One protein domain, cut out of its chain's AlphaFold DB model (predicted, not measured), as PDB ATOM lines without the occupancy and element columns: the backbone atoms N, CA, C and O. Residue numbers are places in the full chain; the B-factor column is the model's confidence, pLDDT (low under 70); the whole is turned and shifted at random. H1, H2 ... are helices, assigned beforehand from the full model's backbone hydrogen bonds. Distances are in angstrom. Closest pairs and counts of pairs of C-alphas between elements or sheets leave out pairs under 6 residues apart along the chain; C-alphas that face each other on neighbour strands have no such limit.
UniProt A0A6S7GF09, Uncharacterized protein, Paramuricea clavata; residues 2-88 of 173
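What this domain is: This is residues 2 to 88 of the 173 residues of an uncharacterized protein of Paramuricea clavata (UniProt A0A6S7GF09). One long helix, H2, has a short helix folded back beside it at each end, H1 at its beginning and H3 at its end, in two helical hairpins. From H3 a long stretch with no named element, residues 64 to 77, runs out to a last short helix, H4, which touches no helix; residues 64 to 88 stick out as an arm. The printed part has 87 residues with four named helices, in the order H1, H2, H3, H4, and no named strand; the class is all helix. The whole is extended, with a radius of gyration of the C-alphas of 23.8 A, and flat, spanning 64 by 46 by 16 A.

Where its parts are: H1 covers residues 4 to 14, beginning with C-alpha 4 at (-7.642, 105.361, 23.460). H2 covers residues 17 to 48 and is 46.8 A long from first to last C-alpha, ending with C-alpha 48 at (-2.287, 122.249, 52.624). H3 covers residues 53 to 63 and measures 15.4 A. H4 covers residues 78 to 88, ending with C-alpha 88 at (32.908, 143.445, 23.854).

How they stand to each other: H1 and H2 touch and form a hairpin, opposite ways at a shallow tilt of 11 degrees; their closest C-alphas, of Leu 7 and Tyr 23, are 5.2 A apart. H2 touches H1 with residues 17 to 27 alone. H2 touches H3 with residues 42 to 46 alone, the closest C-alphas being those of Val 46 and Leu 56, 6.5 A apart. These two also form a hairpin, opposite ways at a shallow tilt of 11 degrees. H1 and H3 are apart, and H4 is apart from H1, H2 and H3. In H1, H2, H3 and H4 every O i to N i+4 pair is within hydrogen-bond range.

The domain as a whole: The two C-alphas farthest apart, of Thr 14 and Asn 86, are 65.4 A apart. The printed part has no cut. The links H1 to H2 and H2 to H3 are tight; the link H3 to H4, 14 residues, is long. Mean pLDDT of the printed part is 87.0, with residue 2 and residues 67 to 74 under 70.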
ATOM      1  N   LYS A   2     -14.035 104.543  26.561       66.69
ATOM      2  CA  LYS A   2     -13.285 103.526  25.791       66.69
ATOM      3  C   LYS A   2     -11.798 103.904  25.773       66.69
ATOM      4  O   LYS A   2     -11.480 105.051  25.469       66.69
ATOM      5  N   SER A   3     -10.918 102.948  26.085       84.06
ATOM      6  CA  SER A   3      -9.465 103.173  26.085       84.06
ATOM      7  C   SER A   3      -8.999 103.720  24.722       84.06
ATOM      8  O   SER A   3      -9.350 103.121  23.695       84.06
ATOM      9  N   PRO A   4      -8.228 104.830  24.689       84.00
ATOM     10  CA  PRO A   4      -7.642 105.361  23.460       84.00
ATOM     11  C   PRO A   4      -6.856 104.304  22.682       84.00
ATOM     12  O   PRO A   4      -6.953 104.260  21.459       84.00
ATOM     13  N   ASP A   5      -6.164 103.399  23.377       87.44
ATOM     14  CA  ASP A   5      -5.343 102.361  22.750       87.44
ATOM     15  C   ASP A   5      -6.192 101.374  21.952       87.44
ATOM     16  O   ASP A   5      -5.852 101.025  20.824       87.44
ATOM     17  N   LYS A   6      -7.358 100.988  22.486       89.62
ATOM     18  CA  LYS A   6      -8.300 100.104  21.780       89.62
ATOM     19  C   LYS A   6      -8.869 100.772  20.523       89.62
ATOM     20  O   LYS A   6      -9.050 100.109  19.505       89.62
ATOM     21  N   LEU A   7      -9.141 102.079  20.575       87.69
ATOM     22  CA  LEU A   7      -9.622 102.848  19.419       87.69
ATOM     23  C   LEU A   7      -8.524 103.034  18.366       87.69
ATOM     24  O   LEU A   7      -8.793 102.905  17.173       87.69
ATOM     25  N   HIS A   8      -7.286 103.262  18.803       90.19
ATOM     26  CA  HIS A   8      -6.136 103.354  17.913       90.19
ATOM     27  C   HIS A   8      -5.871 102.019  17.209       90.19
ATOM     28  O   HIS A   8      -5.771 101.984  15.985       90.19
ATOM     29  N   GLN A   9      -5.863 100.907  17.952       91.88
ATOM     30  CA  GLN A   9      -5.739  99.561  17.384       91.88
ATOM     31  C   GLN A   9      -6.849  99.252  16.376       91.88
ATOM     32  O   GLN A   9      -6.587  98.642  15.339       91.88
ATOM     33  N   ARG A  10      -8.086  99.685  16.650       89.06
ATOM     34  CA  ARG A  10      -9.204  99.517  15.716       89.06
ATOM     35  C   ARG A  10      -8.973 100.293  14.422       89.06
ATOM     36  O   ARG A  10      -9.073  99.698  13.357       89.06
ATOM     37  N   PHE A  11      -8.590 101.567  14.515       90.19
ATOM     38  CA  PHE A  11      -8.249 102.378  13.345       90.19
ATOM     39  C   PHE A  11      -7.111 101.764  12.517       90.19
ATOM     40  O   PHE A  11      -7.189 101.752  11.291       90.19
ATOM     41  N   LEU A  12      -6.073 101.219  13.159       91.19
ATOM     42  CA  LEU A  12      -4.964 100.580  12.444       91.19
ATOM     43  C   LEU A  12      -5.424  99.380  11.598       91.19
ATOM     44  O   LEU A  12      -4.846  99.143  10.538       91.19
ATOM     45  N   LYS A  13      -6.478  98.674  12.031       92.50
ATOM     46  CA  LYS A  13      -7.082  97.546  11.303       92.50
ATOM     47  C   LYS A  13      -8.084  97.987  10.234       92.50
ATOM     48  O   LYS A  13      -8.089  97.427   9.147       92.50
ATOM     49  N   THR A  14      -8.944  98.958  10.535       89.81
ATOM     50  CA  THR A  14     -10.066  99.343   9.657       89.81
ATOM     51  C   THR A  14      -9.722 100.459   8.676       89.81
ATOM     52  O   THR A  14     -10.408 100.608   7.669       89.81
ATOM     53  N   ARG A  15      -8.723 101.297   8.993       89.12
ATOM     54  CA  ARG A  15      -8.379 102.552   8.292       89.12
ATOM     55  C   ARG A  15      -9.574 103.491   8.067       89.12
ATOM     56  O   ARG A  15      -9.532 104.379   7.219       89.12
ATOM     57  N   CYS A  16     -10.627 103.343   8.868       92.31
ATOM     58  CA  CYS A  16     -11.843 104.132   8.747       92.31
ATOM     59  C   CYS A  16     -11.663 105.529   9.361       92.31
ATOM     60  O   CYS A  16     -11.211 105.670  10.500       92.31
ATOM     61  N   LYS A  17     -12.109 106.571   8.646       92.38
ATOM     62  CA  LYS A  17     -12.095 107.965   9.128       92.38
ATOM     63  C   LYS A  17     -12.840 108.137  10.460       92.38
ATOM     64  O   LYS A  17     -12.363 108.839  11.347       92.38
ATOM     65  N   ARG A  18     -13.966 107.439  10.629       91.12
ATOM     66  CA  ARG A  18     -14.784 107.491  11.849       91.12
ATOM     67  C   ARG A  18     -14.033 106.955  13.075       91.12
ATOM     68  O   ARG A  18     -14.093 107.560  14.141       91.12
ATOM     69  N   ASP A  19     -13.291 105.857  12.924       88.94
ATOM     70  CA  ASP A  19     -12.499 105.283  14.022       88.94
ATOM     71  C   ASP A  19     -11.351 106.222  14.437       88.94
ATOM     72  O   ASP A  19     -11.047 106.355  15.625       88.94
ATOM     73  N   TRP A  20     -10.759 106.938  13.475       91.62
ATOM     74  CA  TRP A  20      -9.741 107.957  13.740       91.62
ATOM     75  C   TRP A  20     -10.284 109.149  14.534       91.62
ATOM     76  O   TRP A  20      -9.648 109.609  15.485       91.62
ATOM     77  N   GLU A  21     -11.469 109.643  14.176       94.06
ATOM     78  CA  GLU A  21     -12.138 110.733  14.897       94.06
ATOM     79  C   GLU A  21     -12.480 110.331  16.335       94.06
ATOM     80  O   GLU A  21     -12.158 111.072  17.269       94.06
ATOM     81  N   MET A  22     -13.019 109.123  16.536       92.19
ATOM     82  CA  MET A  22     -13.289 108.585  17.876       92.19
ATOM     83  C   MET A  22     -12.012 108.466  18.717       92.19
ATOM     84  O   MET A  22     -12.010 108.820  19.900       92.19
ATOM     85  N   TYR A  23     -10.909 108.002  18.121       93.25
ATOM     86  CA  TYR A  23      -9.615 107.962  18.800       93.25
ATOM     87  C   TYR A  23      -9.143 109.362  19.212       93.25
ATOM     88  O   TYR A  23      -8.781 109.555  20.374       93.25
ATOM     89  N   LYS A  24      -9.174 110.353  18.307       94.06
ATOM     90  CA  LYS A  24      -8.761 111.732  18.630       94.06
ATOM     91  C   LYS A  24      -9.574 112.311  19.782       94.06
ATOM     92  O   LYS A  24      -8.986 112.895  20.691       94.06
ATOM     93  N   GLN A  25     -10.895 112.145  19.748       94.06
ATOM     94  CA  GLN A  25     -11.785 112.631  20.803       94.06
ATOM     95  C   GLN A  25     -11.451 111.977  22.147       94.06
ATOM     96  O   GLN A  25     -11.234 112.684  23.129       94.06
ATOM     97  N   SER A  26     -11.311 110.646  22.178       93.25
ATOM     98  CA  SER A  26     -10.940 109.920  23.400       93.25
ATOM     99  C   SER A  26      -9.565 110.350  23.925       93.25
ATOM    100  O   SER A  26      -9.427 110.700  25.095       93.25
ATOM    101  N   ARG A  27      -8.551 110.431  23.053       93.88
ATOM    102  CA  ARG A  27      -7.201 110.897  23.408       93.88
ATOM    103  C   ARG A  27      -7.222 112.313  23.987       93.88
ATOM    104  O   ARG A  27      -6.556 112.571  24.987       93.88
ATOM    105  N   ASN A  28      -7.944 113.233  23.352       94.06
ATOM    106  CA  ASN A  28      -8.037 114.616  23.811       94.06
ATOM    107  C   ASN A  28      -8.765 114.702  25.153       94.06
ATOM    108  O   ASN A  28      -8.294 115.408  26.037       94.06
ATOM    109  N   SER A  29      -9.834 113.927  25.338       94.38
ATOM    110  CA  SER A  29     -10.534 113.826  26.620       94.38
ATOM    111  C   SER A  29      -9.612 113.317  27.735       94.38
ATOM    112  O   SER A  29      -9.531 113.951  28.783       94.38
ATOM    113  N   VAL A  30      -8.815 112.262  27.494       94.00
ATOM    114  CA  VAL A  30      -7.803 111.796  28.465       94.00
ATOM    115  C   VAL A  30      -6.783 112.890  28.778       94.00
ATOM    116  O   VAL A  30      -6.448 113.103  29.939       94.00
ATOM    117  N   LYS A  31      -6.291 113.608  27.761       94.38
ATOM    118  CA  LYS A  31      -5.342 114.711  27.970       94.38
ATOM    119  C   LYS A  31      -5.927 115.834  28.825       94.38
ATOM    120  O   LYS A  31      -5.195 116.391  29.637       94.38
ATOM    121  N   VAL A  32      -7.195 116.184  28.619       95.12
ATOM    122  CA  VAL A  32      -7.891 117.199  29.422       95.12
ATOM    123  C   VAL A  32      -8.027 116.717  30.863       95.12
ATOM    124  O   VAL A  32      -7.542 117.403  31.755       95.12
ATOM    125  N   MET A  33      -8.524 115.496  31.080       94.94
ATOM    126  CA  MET A  33      -8.647 114.922  32.426       94.94
ATOM    127  C   MET A  33      -7.307 114.843  33.166       94.94
ATOM    128  O   MET A  33      -7.239 115.161  34.347       94.94
ATOM    129  N   LEU A  34      -6.217 114.459  32.489       94.44
ATOM    130  CA  LEU A  34      -4.880 114.439  33.095       94.44
ATOM    131  C   LEU A  34      -4.416 115.835  33.522       94.44
ATOM    132  O   LEU A  34      -3.825 115.986  34.589       94.44
ATOM    133  N   LYS A  35      -4.677 116.854  32.696       92.94
ATOM    134  CA  LYS A  35      -4.352 118.243  33.037       92.94
ATOM    135  C   LYS A  35      -5.176 118.730  34.223       92.94
ATOM    136  O   LYS A  35      -4.606 119.301  35.143       92.94
ATOM    137  N   GLU A  36      -6.482 118.485  34.216       95.44
ATOM    138  CA  GLU A  36      -7.380 118.860  35.312       95.44
ATOM    139  C   GLU A  36      -6.981 118.174  36.620       95.44
ATOM    140  O   GLU A  36      -6.838 118.840  37.639       95.44
ATOM    141  N   ALA A  37      -6.699 116.869  36.586       94.56
ATOM    142  CA  ALA A  37      -6.227 116.128  37.752       94.56
ATOM    143  C   ALA A  37      -4.902 116.687  38.296       94.56
ATOM    144  O   ALA A  37      -4.759 116.856  39.507       94.56
ATOM    145  N   ALA A  38      -3.950 117.022  37.419       90.38
ATOM    146  CA  ALA A  38      -2.683 117.628  37.823       90.38
ATOM    147  C   ALA A  38      -2.875 119.019  38.453       90.38
ATOM    148  O   ALA A  38      -2.248 119.321  39.468       90.38
ATOM    149  N   ILE A  39      -3.756 119.851  37.883       91.56
ATOM    150  CA  ILE A  39      -4.093 121.178  38.420       91.56
ATOM    151  C   ILE A  39      -4.769 121.049  39.787       91.56
ATOM    152  O   ILE A  39      -4.380 121.748  40.721       91.56
ATOM    153  N   ASN A  40      -5.742 120.146  39.924       94.75
ATOM    154  CA  ASN A  40      -6.458 119.918  41.179       94.75
ATOM    155  C   ASN A  40      -5.504 119.445  42.278       94.75
ATOM    156  O   ASN A  40      -5.464 120.040  43.350       94.75
ATOM    157  N   HIS A  41      -4.654 118.462  41.974       93.31
ATOM    158  CA  HIS A  41      -3.633 117.981  42.901       93.31
ATOM    159  C   HIS A  41      -2.684 119.102  43.353       93.31
ATOM    160  O   HIS A  41      -2.394 119.233  44.540       93.31
ATOM    161  N   LEU A  42      -2.210 119.935  42.419       91.31
ATOM    162  CA  LEU A  42      -1.349 121.071  42.746       91.31
ATOM    163  C   LEU A  42      -2.075 122.098  43.627       91.31
ATOM    164  O   LEU A  42      -1.503 122.597  44.593       91.31
ATOM    165  N   SER A  43      -3.335 122.401  43.308       92.19
ATOM    166  CA  SER A  43      -4.183 123.308  44.088       92.19
ATOM    167  C   SER A  43      -4.356 122.814  45.525       92.19
ATOM    168  O   SER A  43      -4.228 123.593  46.471       92.19
ATOM    169  N   ASP A  44      -4.571 121.514  45.705       94.44
ATOM    170  CA  ASP A  44      -4.724 120.911  47.027       94.44
ATOM    171  C   ASP A  44      -3.403 120.903  47.814       94.44
ATOM    172  O   ASP A  44      -3.398 121.297  48.983       94.44
ATOM    173  N   GLU A  45      -2.263 120.595  47.180       92.81
ATOM    174  CA  GLU A  45      -0.935 120.742  47.805       92.81
ATOM    175  C   GLU A  45      -0.683 122.188  48.277       92.81
ATOM    176  O   GLU A  45      -0.190 122.415  49.388       92.81
ATOM    177  N   VAL A  46      -1.052 123.184  47.463       93.19
ATOM    178  CA  VAL A  46      -0.906 124.607  47.810       93.19
ATOM    179  C   VAL A  46      -1.780 124.977  49.010       93.19
ATOM    180  O   VAL A  46      -1.303 125.659  49.922       93.19
ATOM    181  N   LYS A  47      -3.031 124.505  49.060       93.50
ATOM    182  CA  LYS A  47      -3.937 124.754  50.196       93.50
ATOM    183  C   LYS A  47      -3.395 124.163  51.497       93.50
ATOM    184  O   LYS A  47      -3.441 124.840  52.526       93.50
ATOM    185  N   VAL A  48      -2.860 122.940  51.453       94.25
ATOM    186  CA  VAL A  48      -2.287 122.249  52.624       94.25
ATOM    187  C   VAL A  48      -1.039 122.971  53.141       94.25
ATOM    188  O   VAL A  48      -0.855 123.110  54.351       94.25
ATOM    189  N   HIS A  49      -0.191 123.484  52.247       92.25
ATOM    190  CA  HIS A  49       1.102 124.078  52.604       92.25
ATOM    191  C   HIS A  49       1.135 125.615  52.601       92.25
ATOM    192  O   HIS A  49       2.220 126.198  52.666       92.25
ATOM    193  N   LYS A  50      -0.025 126.284  52.595       90.50
ATOM    194  CA  LYS A  50      -0.152 127.750  52.467       90.50
ATOM    195  C   LYS A  50       0.680 128.571  53.466       90.50
ATOM    196  O   LYS A  50       1.164 129.641  53.122       90.50
ATOM    197  N   ASN A  51       0.882 128.057  54.682       93.31
ATOM    198  CA  ASN A  51       1.595 128.758  55.756       93.31
ATOM    199  C   ASN A  51       3.104 128.453  55.789       93.31
ATOM    200  O   ASN A  51       3.817 128.993  56.631       93.31
ATOM    201  N   ASN A  52       3.609 127.576  54.910       93.44
ATOM    202  CA  ASN A  52       5.024 127.211  54.862       93.44
ATOM    203  C   ASN A  52       5.656 127.661  53.532       93.44
ATOM    204  O   ASN A  52       5.547 126.947  52.527       93.44
ATOM    205  N   PRO A  53       6.378 128.797  53.515       89.88
ATOM    206  CA  PRO A  53       6.964 129.332  52.287       89.88
ATOM    207  C   PRO A  53       8.006 128.392  51.662       89.88
ATOM    208  O   PRO A  53       8.132 128.335  50.438       89.88
ATOM    209  N   GLY A  54       8.723 127.601  52.469       92.06
ATOM    210  CA  GLY A  54       9.696 126.629  51.968       92.06
ATOM    211  C   GLY A  54       9.041 125.465  51.223       92.06
ATOM    212  O   GLY A  54       9.523 125.055  50.164       92.06
ATOM    213  N   SER A  55       7.927 124.948  51.746       90.38
ATOM    214  CA  SER A  55       7.138 123.907  51.074       90.38
ATOM    215  C   SER A  55       6.462 124.443  49.814       90.38
ATOM    216  O   SER A  55       6.535 123.795  48.771       90.38
ATOM    217  N   LEU A  56       5.905 125.655  49.866       92.88
ATOM    218  CA  LEU A  56       5.287 126.297  48.705       92.88
ATOM    219  C   LEU A  56       6.289 126.483  47.554       92.88
ATOM    220  O   LEU A  56       5.988 126.166  46.405       92.88
ATOM    221  N   TRP A  57       7.522 126.895  47.862       91.00
ATOM    222  CA  TRP A  57       8.585 127.015  46.862       91.00
ATOM    223  C   TRP A  57       8.948 125.674  46.205       91.00
ATOM    224  O   TRP A  57       9.238 125.625  45.008       91.00
ATOM    225  N   LYS A  58       8.926 124.564  46.954       91.00
ATOM    226  CA  LYS A  58       9.149 123.220  46.388       91.00
ATOM    227  C   LYS A  58       8.029 122.822  45.426       91.00
ATOM    228  O   LYS A  58       8.327 122.309  44.350       91.00
ATOM    229  N   ILE A  59       6.779 123.094  45.799       90.88
ATOM    230  CA  ILE A  59       5.592 122.819  44.978       90.88
ATOM    231  C   ILE A  59       5.667 123.599  43.657       90.88
ATOM    232  O   ILE A  59       5.552 123.009  42.584       90.88
ATOM    233  N   ILE A  60       5.984 124.898  43.719       88.25
ATOM    234  CA  ILE A  60       6.165 125.747  42.530       88.25
ATOM    235  C   ILE A  60       7.278 125.202  41.625       88.25
ATOM    236  O   ILE A  60       7.074 125.035  40.425       88.25
ATOM    237  N   ASN A  61       8.445 124.868  42.186       87.31
ATOM    238  CA  ASN A  61       9.558 124.338  41.389       87.31
ATOM    239  C   ASN A  61       9.251 122.986  40.736       87.31
ATOM    240  O   ASN A  61       9.788 122.701  39.671       87.31
ATOM    241  N   LYS A  62       8.413 122.153  41.362       85.62
ATOM    242  CA  LYS A  62       7.970 120.871  40.798       85.62
ATOM    243  C   LYS A  62       6.975 121.070  39.647       85.62
ATOM    244  O   LYS A  62       6.975 120.276  38.711       85.62
ATOM    245  N   ALA A  63       6.142 122.109  39.713       85.19
ATOM    246  CA  ALA A  63       5.150 122.424  38.684       85.19
ATOM    247  C   ALA A  63       5.755 123.083  37.433       85.19
ATOM    248  O   ALA A  63       5.197 122.970  36.342       85.19
ATOM    249  N   ILE A  64       6.890 123.772  37.577       84.00
ATOM    250  CA  ILE A  64       7.588 124.379  36.445       84.00
ATOM    251  C   ILE A  64       8.308 123.271  35.666       84.00
ATOM    252  O   ILE A  64       9.172 122.597  36.235       84.00
ATOM    253  N   PRO A  65       8.016 123.082  34.366       74.19
ATOM    254  CA  PRO A  65       8.784 122.160  33.550       74.19
ATOM    255  C   PRO A  65      10.242 122.612  33.558       74.19
ATOM    256  O   PRO A  65      10.577 123.720  33.127       74.19
ATOM    257  N   VAL A  66      11.119 121.755  34.078       70.56
ATOM    258  CA  VAL A  66      12.558 121.965  33.976       70.56
ATOM    259  C   VAL A  66      12.866 121.916  32.490       70.56
ATOM    260  O   VAL A  66      12.803 120.848  31.888       70.56
ATOM    261  N   LYS A  67      13.169 123.072  31.880       67.88
ATOM    262  CA  LYS A  67      13.833 123.064  30.579       67.88
ATOM    263  C   LYS A  67      15.048 122.172  30.765       67.88
ATOM    264  O   LYS A  67      15.867 122.449  31.651       67.88
ATOM    265  N   GLU A  68      15.128 121.086  29.994       64.31
ATOM    266  CA  GLU A  68      16.391 120.382  29.838       64.31
ATOM    267  C   GLU A  68      17.420 121.473  29.619       64.31
ATOM    268  O   GLU A  68      17.202 122.375  28.807       64.31
ATOM    269  N   LYS A  69      18.445 121.506  30.475       61.75
ATOM    270  CA  LYS A  69      19.498 122.496  30.325       61.75
ATOM    271  C   LYS A  69      20.037 122.229  28.937       61.75
ATOM    272  O   LYS A  69      20.740 121.232  28.771       61.75
ATOM    273  N   GLU A  70      19.660 123.064  27.973       62.09
ATOM    274  CA  GLU A  70      20.334 123.136  26.695       62.09
ATOM    275  C   GLU A  70      21.793 123.240  27.096       62.09
ATOM    276  O   GLU A  70      22.227 124.207  27.733       62.09
ATOM    277  N   LYS A  71      22.526 122.142  26.897       59.31
ATOM    278  CA  LYS A  71      23.967 122.191  27.009       59.31
ATOM    279  C   LYS A  71      24.303 123.204  25.937       59.31
ATOM    280  O   LYS A  71      24.118 122.905  24.763       59.31
ATOM    281  N   HIS A  72      24.670 124.421  26.332       58.41
ATOM    282  CA  HIS A  72      25.257 125.353  25.393       58.41
ATOM    283  C   HIS A  72      26.504 124.647  24.877       58.41
ATOM    284  O   HIS A  72      27.528 124.580  25.557       58.41
ATOM    285  N   ILE A  73      26.365 124.011  23.717       62.75
ATOM    286  CA  ILE A  73      27.481 123.504  22.947       62.75
ATOM    287  C   ILE A  73      28.085 124.778  22.383       62.75
ATOM    288  O   ILE A  73      27.660 125.283  21.348       62.75
ATOM    289  N   TYR A  74      28.988 125.381  23.152       62.72
ATOM    290  CA  TYR A  74      29.821 126.445  22.634       62.72
ATOM    291  C   TYR A  74      30.656 125.813  21.522       62.72
ATOM    292  O   TYR A  74      31.538 125.002  21.779       62.72
ATOM    293  N   THR A  75      30.301 126.120  20.278       71.69
ATOM    294  CA  THR A  75      30.995 125.635  19.080       71.69
ATOM    295  C   THR A  75      32.307 126.377  18.836       71.69
ATOM    296  O   THR A  75      33.113 125.944  18.018       71.69
ATOM    297  N   LYS A  76      32.527 127.494  19.540       76.94
ATOM    298  CA  LYS A  76      33.747 128.299  19.480       76.94
ATOM    299  C   LYS A  76      34.799 127.781  20.459       76.94
ATOM    300  O   LYS A  76      34.469 127.379  21.573       76.94
ATOM    301  N   ASP A  77      36.064 127.867  20.051       84.50
ATOM    302  CA  ASP A  77      37.207 127.622  20.931       84.50
ATOM    303  C   ASP A  77      37.227 128.628  22.097       84.50
ATOM    304  O   ASP A  77      36.845 129.794  21.951       84.50
ATOM    305  N   LEU A  78      37.699 128.181  23.261       81.44
ATOM    306  CA  LEU A  78      37.703 128.956  24.502       81.44
ATOM    307  C   LEU A  78      38.479 130.270  24.350       81.44
ATOM    308  O   LEU A  78      38.052 131.294  24.879       81.44
ATOM    309  N   LYS A  79      39.579 130.264  23.587       86.12
ATOM    310  CA  LYS A  79      40.361 131.477  23.301       86.12
ATOM    311  C   LYS A  79      39.551 132.514  22.528       86.12
ATOM    312  O   LYS A  79      39.572 133.684  22.889       86.12
ATOM    313  N   SER A  80      38.790 132.081  21.523       84.81
ATOM    314  CA  SER A  80      37.917 132.972  20.752       84.81
ATOM    315  C   SER A  80      36.811 133.570  21.622       84.81
ATOM    316  O   SER A  80      36.489 134.740  21.460       84.81
ATOM    317  N   ILE A  81      36.268 132.811  22.578       83.69
ATOM    318  CA  ILE A  81      35.254 133.326  23.512       83.69
ATOM    319  C   ILE A  81      35.846 134.403  24.426       83.69
ATOM    320  O   ILE A  81      35.191 135.410  24.683       83.69
ATOM    321  N   VAL A  82      37.069 134.199  24.921       84.81
ATOM    322  CA  VAL A  82      37.763 135.179  25.769       84.81
ATOM    323  C   VAL A  82      38.078 136.451  24.985       84.81
ATOM    324  O   VAL A  82      37.861 137.545  25.498       84.81
ATOM    325  N   GLU A  83      38.517 136.319  23.738       90.19
ATOM    326  CA  GLU A  83      38.798 137.463  22.872       90.19
ATOM    327  C   GLU A  83      37.518 138.244  22.534       90.19
ATOM    328  O   GLU A  83      37.477 139.462  22.695       90.19
ATOM    329  N   ASP A  84      36.436 137.548  22.165       87.25
ATOM    330  CA  ASP A  84      35.117 138.151  21.925       87.25
ATOM    331  C   ASP A  84      34.603 138.876  23.179       87.25
ATOM    332  O   ASP A  84      34.065 139.983  23.096       87.25
ATOM    333  N   PHE A  85      34.794 138.275  24.356       86.88
ATOM    334  CA  PHE A  85      34.432 138.876  25.636       86.88
ATOM    335  C   PHE A  85      35.243 140.150  25.903       86.88
ATOM    336  O   PHE A  85      34.668 141.191  26.229       86.88
ATOM    337  N   ASN A  86      36.562 140.099  25.724       88.88
ATOM    338  CA  ASN A  86      37.439 141.249  25.927       88.88
ATOM    339  C   ASN A  86      37.095 142.386  24.958       88.88
ATOM    340  O   ASN A  86      36.933 143.527  25.389       88.88
ATOM    341  N   ASN A  87      36.904 142.079  23.676       88.69
ATOM    342  CA  ASN A  87      36.517 143.051  22.651       88.69
ATOM    343  C   ASN A  87      35.158 143.691  22.948       88.69
ATOM    344  O   ASN A  87      34.980 144.902  22.790       88.69
ATOM    345  N   TYR A  88      34.197 142.909  23.438       89.31
ATOM    346  CA  TYR A  88      32.908 143.445  23.854       89.31
ATOM    347  C   TYR A  88      33.065 144.441  25.011       89.31
ATOM    348  O   TYR A  88      32.683 145.601  24.883       89.31
TER     349      TYR A  88